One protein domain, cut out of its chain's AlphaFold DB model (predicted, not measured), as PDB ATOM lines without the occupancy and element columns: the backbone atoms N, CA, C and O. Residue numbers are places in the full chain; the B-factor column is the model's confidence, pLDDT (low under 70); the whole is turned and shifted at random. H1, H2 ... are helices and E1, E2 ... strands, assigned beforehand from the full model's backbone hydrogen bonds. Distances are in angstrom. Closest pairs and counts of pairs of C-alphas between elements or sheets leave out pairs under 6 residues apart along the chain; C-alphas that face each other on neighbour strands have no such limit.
ATOM      1  N   PHE A 361      29.627 -27.906  80.470       84.06
ATOM      2  CA  PHE A 361      30.074 -26.813  79.598       84.06
ATOM      3  C   PHE A 361      31.302 -27.214  78.776       84.06
ATOM      4  O   PHE A 361      32.160 -27.965  79.233       84.06
ATOM      5  N   LYS A 362      31.406 -26.701  77.544       81.12
ATOM      6  CA  LYS A 362      32.565 -26.943  76.671       81.12
ATOM      7  C   LYS A 362      33.680 -25.941  76.987       81.12
ATOM      8  O   LYS A 362      33.433 -24.737  77.005       81.12
ATOM      9  N   GLY A 363      34.903 -26.436  77.182       81.50
ATOM     10  CA  GLY A 363      36.097 -25.594  77.336       81.50
ATOM     11  C   GLY A 363      36.125 -24.783  78.633       81.50
ATOM     12  O   GLY A 363      36.306 -23.570  78.586       81.50
ATOM     13  N   LEU A 364      35.904 -25.450  79.767       85.19
ATOM     14  CA  LEU A 364      35.989 -24.876  81.111       85.19
ATOM     15  C   LEU A 364      37.433 -24.495  81.453       85.19
ATOM     16  O   LEU A 364      38.333 -25.319  81.303       85.19
ATOM     17  N   LYS A 365      37.646 -23.268  81.936       86.50
ATOM     18  CA  LYS A 365      38.964 -22.793  82.390       86.50
ATOM     19  C   LYS A 365      39.023 -22.635  83.907       86.50
ATOM     20  O   LYS A 365      39.929 -23.163  84.541       86.50
ATOM     21  N   LYS A 366      38.064 -21.907  84.488       89.69
ATOM     22  CA  LYS A 366      38.052 -21.564  85.918       89.69
ATOM     23  C   LYS A 366      36.654 -21.566  86.518       89.69
ATOM     24  O   LYS A 366      35.662 -21.381  85.813       89.69
ATOM     25  N   ILE A 367      36.618 -21.740  87.834       91.69
ATOM     26  CA  ILE A 367      35.416 -21.689  88.662       91.69
ATOM     27  C   ILE A 367      35.642 -20.735  89.833       91.69
ATOM     28  O   ILE A 367      36.755 -20.631  90.349       91.69
ATOM     29  N   SER A 368      34.588 -20.049  90.260       90.88
ATOM     30  CA  SER A 368      34.606 -19.199  91.447       90.88
ATOM     31  C   SER A 368      33.265 -19.301  92.164       90.88
ATOM     32  O   SER A 368      32.214 -19.272  91.523       90.88
ATOM     33  N   LEU A 369      33.301 -19.432  93.486       89.69
ATOM     34  CA  LEU A 369      32.112 -19.536  94.328       89.69
ATOM     35  C   LEU A 369      31.726 -18.151  94.853       89.69
ATOM     36  O   LEU A 369      32.600 -17.376  95.240       89.69
ATOM     37  N   ASP A 370      30.430 -17.861  94.899       85.88
ATOM     38  CA  ASP A 370      29.932 -16.686  95.609       85.88
ATOM     39  C   ASP A 370      30.112 -16.843  97.131       85.88
ATOM     40  O   ASP A 370      30.063 -17.945  97.679       85.88
ATOM     41  N   SER A 371      30.255 -15.711  97.816       82.06
ATOM     42  CA  SER A 371      30.285 -15.567  99.277       82.06
ATOM     43  C   SER A 371      29.125 -16.266 100.000       82.06
ATOM     44  O   SER A 371      29.294 -16.745 101.119       82.06
ATOM     45  N   THR A 372      27.955 -16.361  99.359       80.56
ATOM     46  CA  THR A 372      26.773 -17.044  99.911       80.56
ATOM     47  C   THR A 372      26.793 -18.562  99.721       80.56
ATOM     48  O   THR A 372      25.969 -19.264 100.301       80.56
ATOM     49  N   GLY A 373      27.695 -19.084  98.884       81.62
ATOM     50  CA  GLY A 373      27.805 -20.509  98.564       81.62
ATOM     51  C   GLY A 373      26.675 -21.083  97.706       81.62
ATOM     52  O   GLY A 373      26.679 -22.279  97.428       81.62
ATOM     53  N   ARG A 374      25.717 -20.257  97.264       85.31
ATOM     54  CA  ARG A 374      24.596 -20.689  96.415       85.31
ATOM     55  C   ARG A 374      24.934 -20.677  94.930       85.31
ATOM     56  O   ARG A 374      24.482 -21.543  94.191       85.31
ATOM     57  N   PHE A 375      25.716 -19.695  94.496       87.69
ATOM     58  CA  PHE A 375      26.036 -19.499  93.088       87.69
ATOM     59  C   PHE A 375      27.491 -19.852  92.793       87.69
ATOM     60  O   PHE A 375      28.411 -19.534  93.550       87.69
ATOM     61  N   LEU A 376      27.687 -20.486  91.645       90.62
ATOM     62  CA  LEU A 376      28.969 -20.856  91.078       90.62
ATOM     63  C   LEU A 376      29.133 -20.115  89.753       90.62
ATOM     64  O   LEU A 376      28.360 -20.329  88.820       90.62
ATOM     65  N   ALA A 377      30.140 -19.255  89.645       89.81
ATOM     66  CA  ALA A 377      30.535 -18.704  88.358       89.81
ATOM     67  C   ALA A 377      31.517 -19.653  87.678       89.81
ATOM     68  O   ALA A 377      32.496 -20.114  88.269       89.81
ATOM     69  N   VAL A 378      31.235 -19.934  86.418       91.00
ATOM     70  CA  VAL A 378      31.930 -20.914  85.606       91.00
ATOM     71  C   VAL A 378      32.389 -20.228  84.328       91.00
ATOM     72  O   VAL A 378      31.575 -19.709  83.567       91.00
ATOM     73  N   SER A 379      33.697 -20.216  84.081       89.88
ATOM     74  CA  SER A 379      34.277 -19.588  82.895       89.88
ATOM     75  C   SER A 379      34.558 -20.619  81.808       89.88
ATOM     76  O   SER A 379      35.333 -21.558  82.008       89.88
ATOM     77  N   SER A 380      33.990 -20.383  80.629       86.00
ATOM     78  CA  SER A 380      34.414 -20.957  79.352       86.00
ATOM     79  C   SER A 380      35.294 -19.951  78.592       86.00
ATOM     80  O   SER A 380      35.402 -18.787  78.977       86.00
ATOM     81  N   SER A 381      35.921 -20.370  77.490       82.31
ATOM     82  CA  SER A 381      36.716 -19.483  76.625       82.31
ATOM     83  C   SER A 381      35.915 -18.323  76.019       82.31
ATOM     84  O   SER A 381      36.507 -17.306  75.666       82.31
ATOM     85  N   LYS A 382      34.594 -18.488  75.847       82.31
ATOM     86  CA  LYS A 382      33.721 -17.515  75.161       82.31
ATOM     87  C   LYS A 382      32.567 -16.978  76.009       82.31
ATOM     88  O   LYS A 382      31.882 -16.051  75.591       82.31
ATOM     89  N   SER A 383      32.318 -17.571  77.168       85.06
ATOM     90  CA  SER A 383      31.211 -17.167  78.024       85.06
ATOM     91  C   SER A 383      31.521 -17.425  79.488       85.06
ATOM     92  O   SER A 383      32.299 -18.318  79.835       85.06
ATOM     93  N   VAL A 384      30.907 -16.630  80.351       88.19
ATOM     94  CA  VAL A 384      30.891 -16.817  81.796       88.19
ATOM     95  C   VAL A 384      29.460 -17.119  82.200       88.19
ATOM     96  O   VAL A 384      28.560 -16.310  81.974       88.19
ATOM     97  N   ASN A 385      29.261 -18.289  82.796       88.31
ATOM     98  CA  ASN A 385      27.955 -18.785  83.194       88.31
ATOM     99  C   ASN A 385      27.862 -18.790  84.716       88.31
ATOM    100  O   ASN A 385      28.690 -19.397  85.394       88.31
ATOM    101  N   ILE A 386      26.844 -18.138  85.259       89.50
ATOM    102  CA  ILE A 386      26.521 -18.192  86.684       89.50
ATOM    103  C   ILE A 386      25.490 -19.293  86.863       89.50
ATOM    104  O   ILE A 386      24.401 -19.220  86.298       89.50
ATOM    105  N   CYS A 387      25.845 -20.317  87.624       89.38
ATOM    106  CA  CYS A 387      25.035 -21.503  87.849       89.38
ATOM    107  C   CYS A 387      24.693 -21.652  89.330       89.38
ATOM    108  O   CYS A 387      25.415 -21.162  90.194       89.38
ATOM    109  N   ASP A 388      23.600 -22.339  89.631       87.88
ATOM    110  CA  ASP A 388      23.235 -22.695  91.002       87.88
ATOM    111  C   ASP A 388      23.982 -23.965  91.451       87.88
ATOM    112  O   ASP A 388      24.148 -24.913  90.672       87.88
ATOM    113  N   VAL A 389      24.459 -23.978  92.700       89.56
ATOM    114  CA  VAL A 389      25.304 -25.050  93.263       89.56
ATOM    115  C   VAL A 389      24.524 -26.357  93.446       89.56
ATOM    116  O   VAL A 389      25.065 -27.441  93.241       89.56
ATOM    117  N   LEU A 390      23.240 -26.265  93.801       88.19
ATOM    118  CA  LEU A 390      22.405 -27.434  94.103       88.19
ATOM    119  C   LEU A 390      21.775 -28.058  92.858       88.19
ATOM    120  O   LEU A 390      21.687 -29.279  92.753       88.19
ATOM    121  N   THR A 391      21.305 -27.228  91.928       85.62
ATOM    122  CA  THR A 391      20.548 -27.704  90.761       85.62
ATOM    123  C   THR A 391      21.408 -27.897  89.517       85.62
ATOM    124  O   THR A 391      21.007 -28.621  88.608       85.62
ATOM    125  N   GLY A 392      22.580 -27.261  89.443       84.00
ATOM    126  CA  GLY A 392      23.433 -27.308  88.256       84.00
ATOM    127  C   GLY A 392      22.970 -26.407  87.106       84.00
ATOM    128  O   GLY A 392      23.609 -26.368  86.054       84.00
ATOM    129  N   ILE A 393      21.862 -25.682  87.284       83.88
ATOM    130  CA  ILE A 393      21.235 -24.879  86.232       83.88
ATOM    131  C   ILE A 393      21.964 -23.540  86.097       83.88
ATOM    132  O   ILE A 393      22.226 -22.863  87.093       83.88
ATOM    133  N   SER A 394      22.265 -23.134  84.860       83.50
ATOM    134  CA  SER A 394      22.791 -21.801  84.551       83.50
ATOM    135  C   SER A 394      21.682 -20.752  84.628       83.50
ATOM    136  O   SER A 394      20.719 -20.815  83.863       83.50
ATOM    137  N   PHE A 395      21.835 -19.780  85.523       81.75
ATOM    138  CA  PHE A 395      20.933 -18.644  85.693       81.75
ATOM    139  C   PHE A 395      21.243 -17.506  84.713       81.75
ATOM    140  O   PHE A 395      20.333 -16.930  84.126       81.75
ATOM    141  N   LEU A 396      22.528 -17.190  84.527       81.19
ATOM    142  CA  LEU A 396      22.973 -16.093  83.670       81.19
ATOM    143  C   LEU A 396      24.136 -16.550  82.797       81.19
ATOM    144  O   LEU A 396      25.092 -17.132  83.306       81.19
ATOM    145  N   THR A 397      24.074 -16.227  81.510       85.69
ATOM    146  CA  THR A 397      25.156 -16.449  80.545       85.69
ATOM    147  C   THR A 397      25.617 -15.091  80.037       85.69
ATOM    148  O   THR A 397      24.817 -14.321  79.509       85.69
ATOM    149  N   LEU A 398      26.896 -14.783  80.226       84.31
ATOM    150  CA  LEU A 398      27.526 -13.553  79.759       84.31
ATOM    151  C   LEU A 398      28.578 -13.892  78.705       84.31
ATOM    152  O   LEU A 398      29.497 -14.658  78.982       84.31
ATOM    153  N   ASP A 399      28.474 -13.300  77.521       84.12
ATOM    154  CA  ASP A 399      29.422 -13.550  76.437       84.12
ATOM    155  C   ASP A 399      30.645 -12.628  76.551       84.12
ATOM    156  O   ASP A 399      30.523 -11.402  76.593       84.12
ATOM    157  N   PHE A 400      31.840 -13.226  76.574       80.69
ATOM    158  CA  PHE A 400      33.125 -12.526  76.637       80.69
ATOM    159  C   PHE A 400      34.114 -13.133  75.645       80.69
ATOM    160  O   PHE A 400      34.131 -14.335  75.404       80.69
ATOM    161  N   LEU A 401      34.997 -12.311  75.087       78.12
ATOM    162  CA  LEU A 401      36.083 -12.792  74.238       78.12
ATOM    163  C   LEU A 401      37.302 -13.130  75.104       78.12
ATOM    164  O   LEU A 401      37.870 -12.240  75.722       78.12
ATOM    165  N   ASP A 402      37.700 -14.401  75.110       83.06
ATOM    166  CA  ASP A 402      38.916 -14.930  75.741       83.06
ATOM    167  C   ASP A 402      39.111 -14.551  77.221       83.06
ATOM    168  O   ASP A 402      39.909 -13.686  77.605       83.06
ATOM    169  N   VAL A 403      38.357 -15.244  78.073       83.94
ATOM    170  CA  VAL A 403      38.441 -15.113  79.531       83.94
ATOM    171  C   VAL A 403      39.670 -15.858  80.060       83.94
ATOM    172  O   VAL A 403      39.929 -17.001  79.668       83.94
ATOM    173  N   HIS A 404      40.422 -15.206  80.946       85.44
ATOM    174  CA  HIS A 404      41.637 -15.739  81.568       85.44
ATOM    175  C   HIS A 404      41.388 -16.148  83.025       85.44
ATOM    176  O   HIS A 404      41.727 -17.263  83.426       85.44
ATOM    177  N   ASP A 405      40.779 -15.258  83.809       87.75
ATOM    178  CA  ASP A 405      40.513 -15.441  85.234       87.75
ATOM    179  C   ASP A 405      39.129 -14.910  85.631       87.75
ATOM    180  O   ASP A 405      38.551 -14.043  84.968       87.75
ATOM    181  N   LEU A 406      38.606 -15.451  86.727       89.00
ATOM    182  CA  LEU A 406      37.267 -15.198  87.235       89.00
ATOM    183  C   LEU A 406      37.283 -15.249  88.762       89.00
ATOM    184  O   LEU A 406      37.680 -16.263  89.339       89.00
ATOM    185  N   LEU A 407      36.798 -14.193  89.415       90.44
ATOM    186  CA  LEU A 407      36.732 -14.125  90.872       90.44
ATOM    187  C   LEU A 407      35.475 -13.387  91.343       90.44
ATOM    188  O   LEU A 407      35.230 -12.247  90.948       90.44
ATOM    189  N   TRP A 408      34.707 -14.005  92.238       88.88
ATOM    190  CA  TRP A 408      33.697 -13.294  93.019       88.88
ATOM    191  C   TRP A 408      34.346 -12.426  94.087       88.88
ATOM    192  O   TRP A 408      35.256 -12.849  94.801       88.88
ATOM    193  N   HIS A 409      33.850 -11.202  94.230       85.00
ATOM    194  CA  HIS A 409      34.254 -10.363  95.340       85.00
ATOM    195  C   HIS A 409      33.725 -10.965  96.665       85.00
ATOM    196  O   HIS A 409      32.557 -11.337  96.744       85.00
ATOM    197  N   PRO A 410      34.538 -11.036  97.738       81.69
ATOM    198  CA  PRO A 410      34.164 -11.745  98.968       81.69
ATOM    199  C   PRO A 410      33.018 -11.092  99.763       81.69
ATOM    200  O   PRO A 410      32.339 -11.772 100.520       81.69
ATOM    201  N   ILE A 411      32.829  -9.773  99.628       77.31
ATOM    202  CA  ILE A 411      31.829  -8.987 100.388       77.31
ATOM    203  C   ILE A 411      30.667  -8.489  99.509       77.31
ATOM    204  O   ILE A 411      29.500  -8.605  99.872       77.31
ATOM    205  N   PHE A 412      30.974  -7.876  98.365       75.06
ATOM    206  CA  PHE A 412      29.989  -7.355  97.420       75.06
ATOM    207  C   PHE A 412      29.583  -8.395  96.376       75.06
ATOM    208  O   PHE A 412      30.408  -9.188  95.939       75.06
ATOM    209  N   GLN A 413      28.341  -8.311  95.893       75.62
ATOM    210  CA  GLN A 413      27.836  -9.112  94.769       75.62
ATOM    211  C   GLN A 413      28.361  -8.565  93.434       75.62
ATOM    212  O   GLN A 413      27.618  -8.084  92.576       75.62
ATOM    213  N   ALA A 414      29.682  -8.579  93.297       80.50
ATOM    214  CA  ALA A 414      30.396  -8.152  92.112       80.50
ATOM    215  C   ALA A 414      31.279  -9.294  91.612       80.50
ATOM    216  O   ALA A 414      32.054  -9.881  92.369       80.50
ATOM    217  N   LEU A 415      31.165  -9.581  90.323       84.88
ATOM    218  CA  LEU A 415      31.975 -10.556  89.621       84.88
ATOM    219  C   LEU A 415      33.112  -9.834  88.905       84.88
ATOM    220  O   LEU A 415      32.872  -8.934  88.101       84.88
ATOM    221  N   ILE A 416      34.349 -10.219  89.199       86.81
ATOM    222  CA  ILE A 416      35.547  -9.676  88.563       86.81
ATOM    223  C   ILE A 416      36.005 -10.671  87.501       86.81
ATOM    224  O   ILE A 416      36.246 -11.842  87.791       86.81
ATOM    225  N   ILE A 417      36.115 -10.198  86.263       86.38
ATOM    226  CA  ILE A 417      36.462 -11.007  85.095       86.38
ATOM    227  C   ILE A 417      37.688 -10.388  84.433       86.38
ATOM    228  O   ILE A 417      37.686  -9.198  84.111       86.38
ATOM    229  N   SER A 418      38.727 -11.185  84.193       85.25
ATOM    230  CA  SER A 418      39.821 -10.783  83.308       85.25
ATOM    231  C   SER A 418      39.608 -11.393  81.925       85.25
ATOM    232  O   SER A 418      39.496 -12.609  81.758       85.25
ATOM    233  N   HIS A 419      39.508 -10.534  80.916       83.31
ATOM    234  CA  HIS A 419      39.269 -10.928  79.530       83.31
ATOM    235  C   HIS A 419      40.148 -10.083  78.608       83.31
ATOM    236  O   HIS A 419      40.250  -8.866  78.782       83.31
ATOM    237  N   GLN A 420      40.808 -10.723  77.642       82.25
ATOM    238  CA  GLN A 420      41.824 -10.076  76.800       82.25
ATOM    239  C   GLN A 420      42.853  -9.284  77.644       82.25
ATOM    240  O   GLN A 420      43.546  -9.863  78.473       82.25
ATOM    241  N   ASN A 421      42.904  -7.955  77.473       82.69
ATOM    242  CA  ASN A 421      43.770  -7.025  78.205       82.69
ATOM    243  C   ASN A 421      43.015  -6.194  79.264       82.69
ATOM    244  O   ASN A 421      43.569  -5.228  79.791       82.69
ATOM    245  N   TYR A 422      41.748  -6.514  79.562       79.56
ATOM    246  CA  TYR A 422      40.898  -5.733  80.462       79.56
ATOM    247  C   TYR A 422      40.404  -6.551  81.656       79.56
ATOM    248  O   TYR A 422      40.078  -7.734  81.550       79.56
ATOM    249  N   VAL A 423      40.264  -5.870  82.793       81.06
ATOM    250  CA  VAL A 423      39.578  -6.394  83.975       81.06
ATOM    251  C   VAL A 423      38.247  -5.665  84.119       81.06
ATOM    252  O   VAL A 423      38.215  -4.438  84.222       81.06
ATOM    253  N   THR A 424      37.148  -6.411  84.101       79.00
ATOM    254  CA  THR A 424      35.787  -5.894  84.253       79.00
ATOM    255  C   THR A 424      35.210  -6.342  85.585       79.00
ATOM    256  O   THR A 424      35.179  -7.528  85.895       79.00
ATOM    257  N   ALA A 425      34.740  -5.381  86.380       81.00
ATOM    258  CA  ALA A 425      33.964  -5.641  87.585       81.00
ATOM    259  C   ALA A 425      32.479  -5.428  87.270       81.00
ATOM    260  O   ALA A 425      32.064  -4.333  86.885       81.00
ATOM    261  N   LEU A 426      31.694  -6.493  87.393       79.00
ATOM    262  CA  LEU A 426      30.281  -6.546  87.040       79.00
ATOM    263  C   LEU A 426      29.451  -6.706  88.311       79.00
ATOM    264  O   LEU A 426      29.531  -7.759  88.941       79.00
ATOM    265  N   PRO A 427      28.641  -5.710  88.699       77.31
ATOM    266  CA  PRO A 427      27.640  -5.920  89.728       77.31
ATOM    267  C   PRO A 427      26.529  -6.786  89.123       77.31
ATOM    268  O   PRO A 427      25.909  -6.397  88.131       77.31
ATOM    269  N   VAL A 428      26.293  -7.966  89.693       73.50
ATOM    270  CA  VAL A 428      25.259  -8.894  89.212       73.50
ATOM    271  C   VAL A 428      24.087  -8.843  90.180       73.50
ATOM    272  O   VAL A 428      24.261  -9.100  91.367       73.50
ATOM    273  N   ASP A 429      22.903  -8.502  89.672       72.50
ATOM    274  CA  ASP A 429      21.672  -8.528  90.461       72.50
ATOM    275  C   ASP A 429      21.180  -9.977  90.541       72.50
ATOM    276  O   ASP A 429      20.546 -10.496  89.620       72.50
ATOM    277  N   LEU A 430      21.586 -10.677  91.600       70.88
ATOM    278  CA  LEU A 430      21.168 -12.049  91.863       70.88
ATOM    279  C   LEU A 430      19.933 -12.035  92.772       70.88
ATOM    280  O   LEU A 430      19.878 -11.230  93.705       70.88
ATOM    281  N   PRO A 431      18.952 -12.936  92.569       63.78
ATOM    282  CA  PRO A 431      17.739 -12.992  93.378       63.78
ATOM    283  C   PRO A 431      18.036 -13.493  94.804       63.78
ATOM    284  O   PRO A 431      17.741 -14.628  95.170       63.78
ATOM    285  N   ASN A 432      18.589 -12.618  95.641       58.81
ATOM    286  CA  ASN A 432      18.694 -12.789  97.085       58.81
ATOM    287  C   ASN A 432      17.467 -12.160  97.753       58.81
ATOM    288  O   ASN A 432      17.529 -11.081  98.332       58.81
ATOM    289  N   LYS A 433      16.325 -12.847  97.680       52.00
ATOM    290  CA  LYS A 433      15.159 -12.541  98.524       52.00
ATOM    291  C   LYS A 433      14.755 -13.745  99.358       52.00
ATOM    292  O   LYS A 433      13.612 -14.150  99.290       52.00
ATOM    293  N   ASN A 446      23.445  -5.160  99.136       67.69
ATOM    294  CA  ASN A 446      24.865  -5.331  98.794       67.69
ATOM    295  C   ASN A 446      25.136  -5.097  97.296       67.69
ATOM    296  O   ASN A 446      26.219  -4.632  96.943       67.69
ATOM    297  N   TYR A 447      24.137  -5.343  96.445       70.88
ATOM    298  CA  TYR A 447      24.133  -4.962  95.036       70.88
ATOM    299  C   TYR A 447      24.149  -3.437  94.844       70.88
ATOM    300  O   TYR A 447      25.033  -2.917  94.171       70.88
ATOM    301  N   GLU A 448      23.246  -2.690  95.483       72.06
ATOM    302  CA  GLU A 448      23.220  -1.220  95.397       72.06
ATOM    303  C   GLU A 448      24.494  -0.579  95.960       72.06
ATOM    304  O   GLU A 448      24.995   0.397  95.396       72.06
ATOM    305  N   LYS A 449      25.072  -1.146  97.028       72.19
ATOM    306  CA  LYS A 449      26.397  -0.748  97.529       72.19
ATOM    307  C   LYS A 449      27.470  -1.000  96.470       72.19
ATOM    308  O   LYS A 449      28.247  -0.090  96.193       72.19
ATOM    309  N   ALA A 450      27.492  -2.178  95.843       71.19
ATOM    310  CA  ALA A 450      28.441  -2.513  94.780       71.19
ATOM    311  C   ALA A 450      28.316  -1.570  93.574       71.19
ATOM    312  O   ALA A 450      29.322  -1.053  93.093       71.19
ATOM    313  N   VAL A 451      27.090  -1.287  93.128       73.56
ATOM    314  CA  VAL A 451      26.805  -0.338  92.044       73.56
ATOM    315  C   VAL A 451      27.270   1.065  92.427       73.56
ATOM    316  O   VAL A 451      27.945   1.712  91.631       73.56
ATOM    317  N   LYS A 452      26.987   1.519  93.655       73.25
ATOM    318  CA  LYS A 452      27.452   2.817  94.155       73.25
ATOM    319  C   LYS A 452      28.978   2.894  94.147       73.25
ATOM    320  O   LYS A 452      29.515   3.851  93.596       73.25
ATOM    321  N   TYR A 453      29.668   1.880  94.670       71.75
ATOM    322  CA  TYR A 453      31.131   1.815  94.662       71.75
ATOM    323  C   TYR A 453      31.714   1.780  93.250       71.75
ATOM    324  O   TYR A 453      32.690   2.477  93.012       71.75
ATOM    325  N   LEU A 454      31.103   1.040  92.318       70.00
ATOM    326  CA  LEU A 454      31.532   0.943  90.916       70.00
ATOM    327  C   LEU A 454      31.157   2.167  90.058       70.00
ATOM    328  O   LEU A 454      31.666   2.332  88.951       70.00
ATOM    329  N   SER A 455      30.254   3.016  90.551       67.50
ATOM    330  CA  SER A 455      29.870   4.281  89.914       67.50
ATOM    331  C   SER A 455      30.692   5.483  90.387       67.50
ATOM    332  O   SER A 455      30.597   6.546  89.781       67.50
ATOM    333  N   MET A 456      31.481   5.342  91.461       64.94
ATOM    334  CA  MET A 456      32.358   6.414  91.930       64.94
ATOM    335  C   MET A 456      33.564   6.563  91.000       64.94
ATOM    336  O   MET A 456      34.277   5.597  90.745       64.94
ATOM    337  N   ASP A 457      33.826   7.785  90.536       57.91
ATOM    338  CA  ASP A 457      35.004   8.067  89.721       57.91
ATOM    339  C   ASP A 457      36.298   7.876  90.528       57.91
ATOM    340  O   ASP A 457      36.429   8.304  91.679       57.91
ATOM    341  N   LYS A 464      37.374   2.537  84.664       53.94
ATOM    342  CA  LYS A 464      36.226   3.181  84.001       53.94
ATOM    343  C   LYS A 464      34.918   2.819  84.722       53.94
ATOM    344  O   LYS A 464      34.758   1.647  85.066       53.94
ATOM    345  N   PRO A 465      33.975   3.767  84.887       52.84
ATOM    346  CA  PRO A 465      32.692   3.490  85.519       52.84
ATOM    347  C   PRO A 465      31.873   2.494  84.691       52.84
ATOM    348  O   PRO A 465      31.864   2.520  83.454       52.84
ATOM    349  N   TYR A 466      31.182   1.606  85.401       52.31
ATOM    350  CA  TYR A 466      30.352   0.561  84.815       52.31
ATOM    351  C   TYR A 466      29.176   1.163  84.020       52.31
ATOM    352  O   TYR A 466      28.323   1.853  84.579       52.31
ATOM    353  N   LYS A 467      29.094   0.886  82.708       50.62
ATOM    354  CA  LYS A 467      27.885   1.154  81.910       50.62
ATOM    355  C   LYS A 467      26.939  -0.032  82.068       50.62
ATOM    356  O   LYS A 467      27.289  -1.146  81.697       50.62
ATOM    357  N   LYS A 468      25.758   0.235  82.631       44.72
ATOM    358  CA  LYS A 468      24.696  -0.737  82.921       44.72
ATOM    359  C   LYS A 468      24.494  -1.693  81.736       44.72
ATOM    360  O   LYS A 468      24.054  -1.260  80.673       44.72
ATOM    361  N   VAL A 469      24.821  -2.973  81.915       43.69
ATOM    362  CA  VAL A 469      24.431  -4.021  80.965       43.69
ATOM    363  C   VAL A 469      22.987  -4.369  81.289       43.69
ATOM    364  O   VAL A 469      22.688  -4.877  82.368       43.69
ATOM    365  N   THR A 470      22.071  -4.024  80.391       29.70
ATOM    366  CA  THR A 470      20.663  -4.396  80.528       29.70
ATOM    367  C   THR A 470      20.537  -5.892  80.262       29.70
ATOM    368  O   THR A 470      20.798  -6.349  79.151       29.70
ATOM    369  N   ILE A 471      20.159  -6.639  81.296       33.72
ATOM    370  CA  ILE A 471      19.765  -8.046  81.209       33.72
ATOM    371  C   ILE A 471      18.514  -8.104  80.314       33.72
ATOM    372  O   ILE A 471      17.583  -7.322  80.526       33.72
ATOM    373  N   ARG A 472      18.525  -8.955  79.283       28.50
ATOM    374  CA  ARG A 472      17.332  -9.282  78.489       28.50
ATOM    375  C   ARG A 472      16.645 -10.505  79.060       28.50
ATOM    376  O   ARG A 472      17.385 -11.434  79.444       28.50
TER     377      ARG A 472
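What this domain is: This is residues 361 to 433, 446 to 457 and 464 to 472 of the 472 residues of the protein "BOP1NT domain-containing protein" of Theileria parva (UniProt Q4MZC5). Two small antiparallel sheets stand partly face to face as a loose sandwich, closest where E5 comes near E1 and E2, with E4 and E7 well away from each other. One short helix, H1, packs on the second sheet at E7 and E6, on the far side of the domain from the first sheet. The 94 printed residues hold seven named strands and then one named helix, E1 to E7 and H1; the sheet orders are E1 - E2 - E3 - E4 and E5 - E6 - E7, and the class is mostly strand. The whole is compact, with a radius of gyration of the C-alphas of 12.8 A and spans of 37 by 34 by 26 A.

How they stand to each other: Start at the larger sheet, a meander, each strand the antiparallel neighbour of the one before: E1, residues 364 to 369, E2, residues 375 to 380, E3, residues 383 to 388, and E4, residues 394 to 399. It is twisted, with E1 and E4 as edge strands. Look for N 368 and O 377 at 2.9 A in the hairpin E1 and E2, N 378 and O 385 at 2.8 A in E2 and E3, and N 384 and O 398 at 2.8 A in E3 and E4. A second meander holds E5, residues 403 to 408, E6, residues 414 to 419, and E7, residues 422 to 427. Here N 407 and O 416 are 2.9 A apart in the hairpin E5 and E6, and N 417 and O 424 are 2.9 A apart in E6 and E7. The two sheets form a sandwich, two sheets face to face, their facing parts 8.6 A centre to centre and their best planes 19 degrees apart. The closest C-alphas of E1 and E5 are those of Ser 368 and Leu 407, 5.5 A; E4 and E7 are apart. H1, residues 446 to 455, is on the sheet E5 E6 E7, and its closest C-alphas to E7 are those of Val 451 and Pro 427, 6.1 A. In H1 every O i to N i+4 pair is within hydrogen-bond range.

Where its parts are: Find C-alpha 364 at (35.989, -24.876, 81.111), where E1 begins; it is 14.8 A long. E2, E3 and E7 each measure 16.2 A, E6 15.6 A, E5 14.4 A and E4 13.3 A. H1 runs 14.0 A, from C-alpha 446 at (24.865, -5.331, 98.794) to C-alpha 455 at (29.870, 4.281, 89.914).

The domain as a whole: The two C-alphas farthest apart are those of Thr 391 and Asp 457, 38.6 A. Residues 434 to 445 are not printed, and C-alphas 433 and 446 are 12.1 A apart across that cut; residues 458 to 463 are missing too, with 7.6 A between C-alphas 457 and 464. Of the links that are printed whole, none is long. Mean pLDDT of the printed part is 77.5, and residues 431 to 433, 446, 455 to 457 and 464 to 472 of the model are under 70.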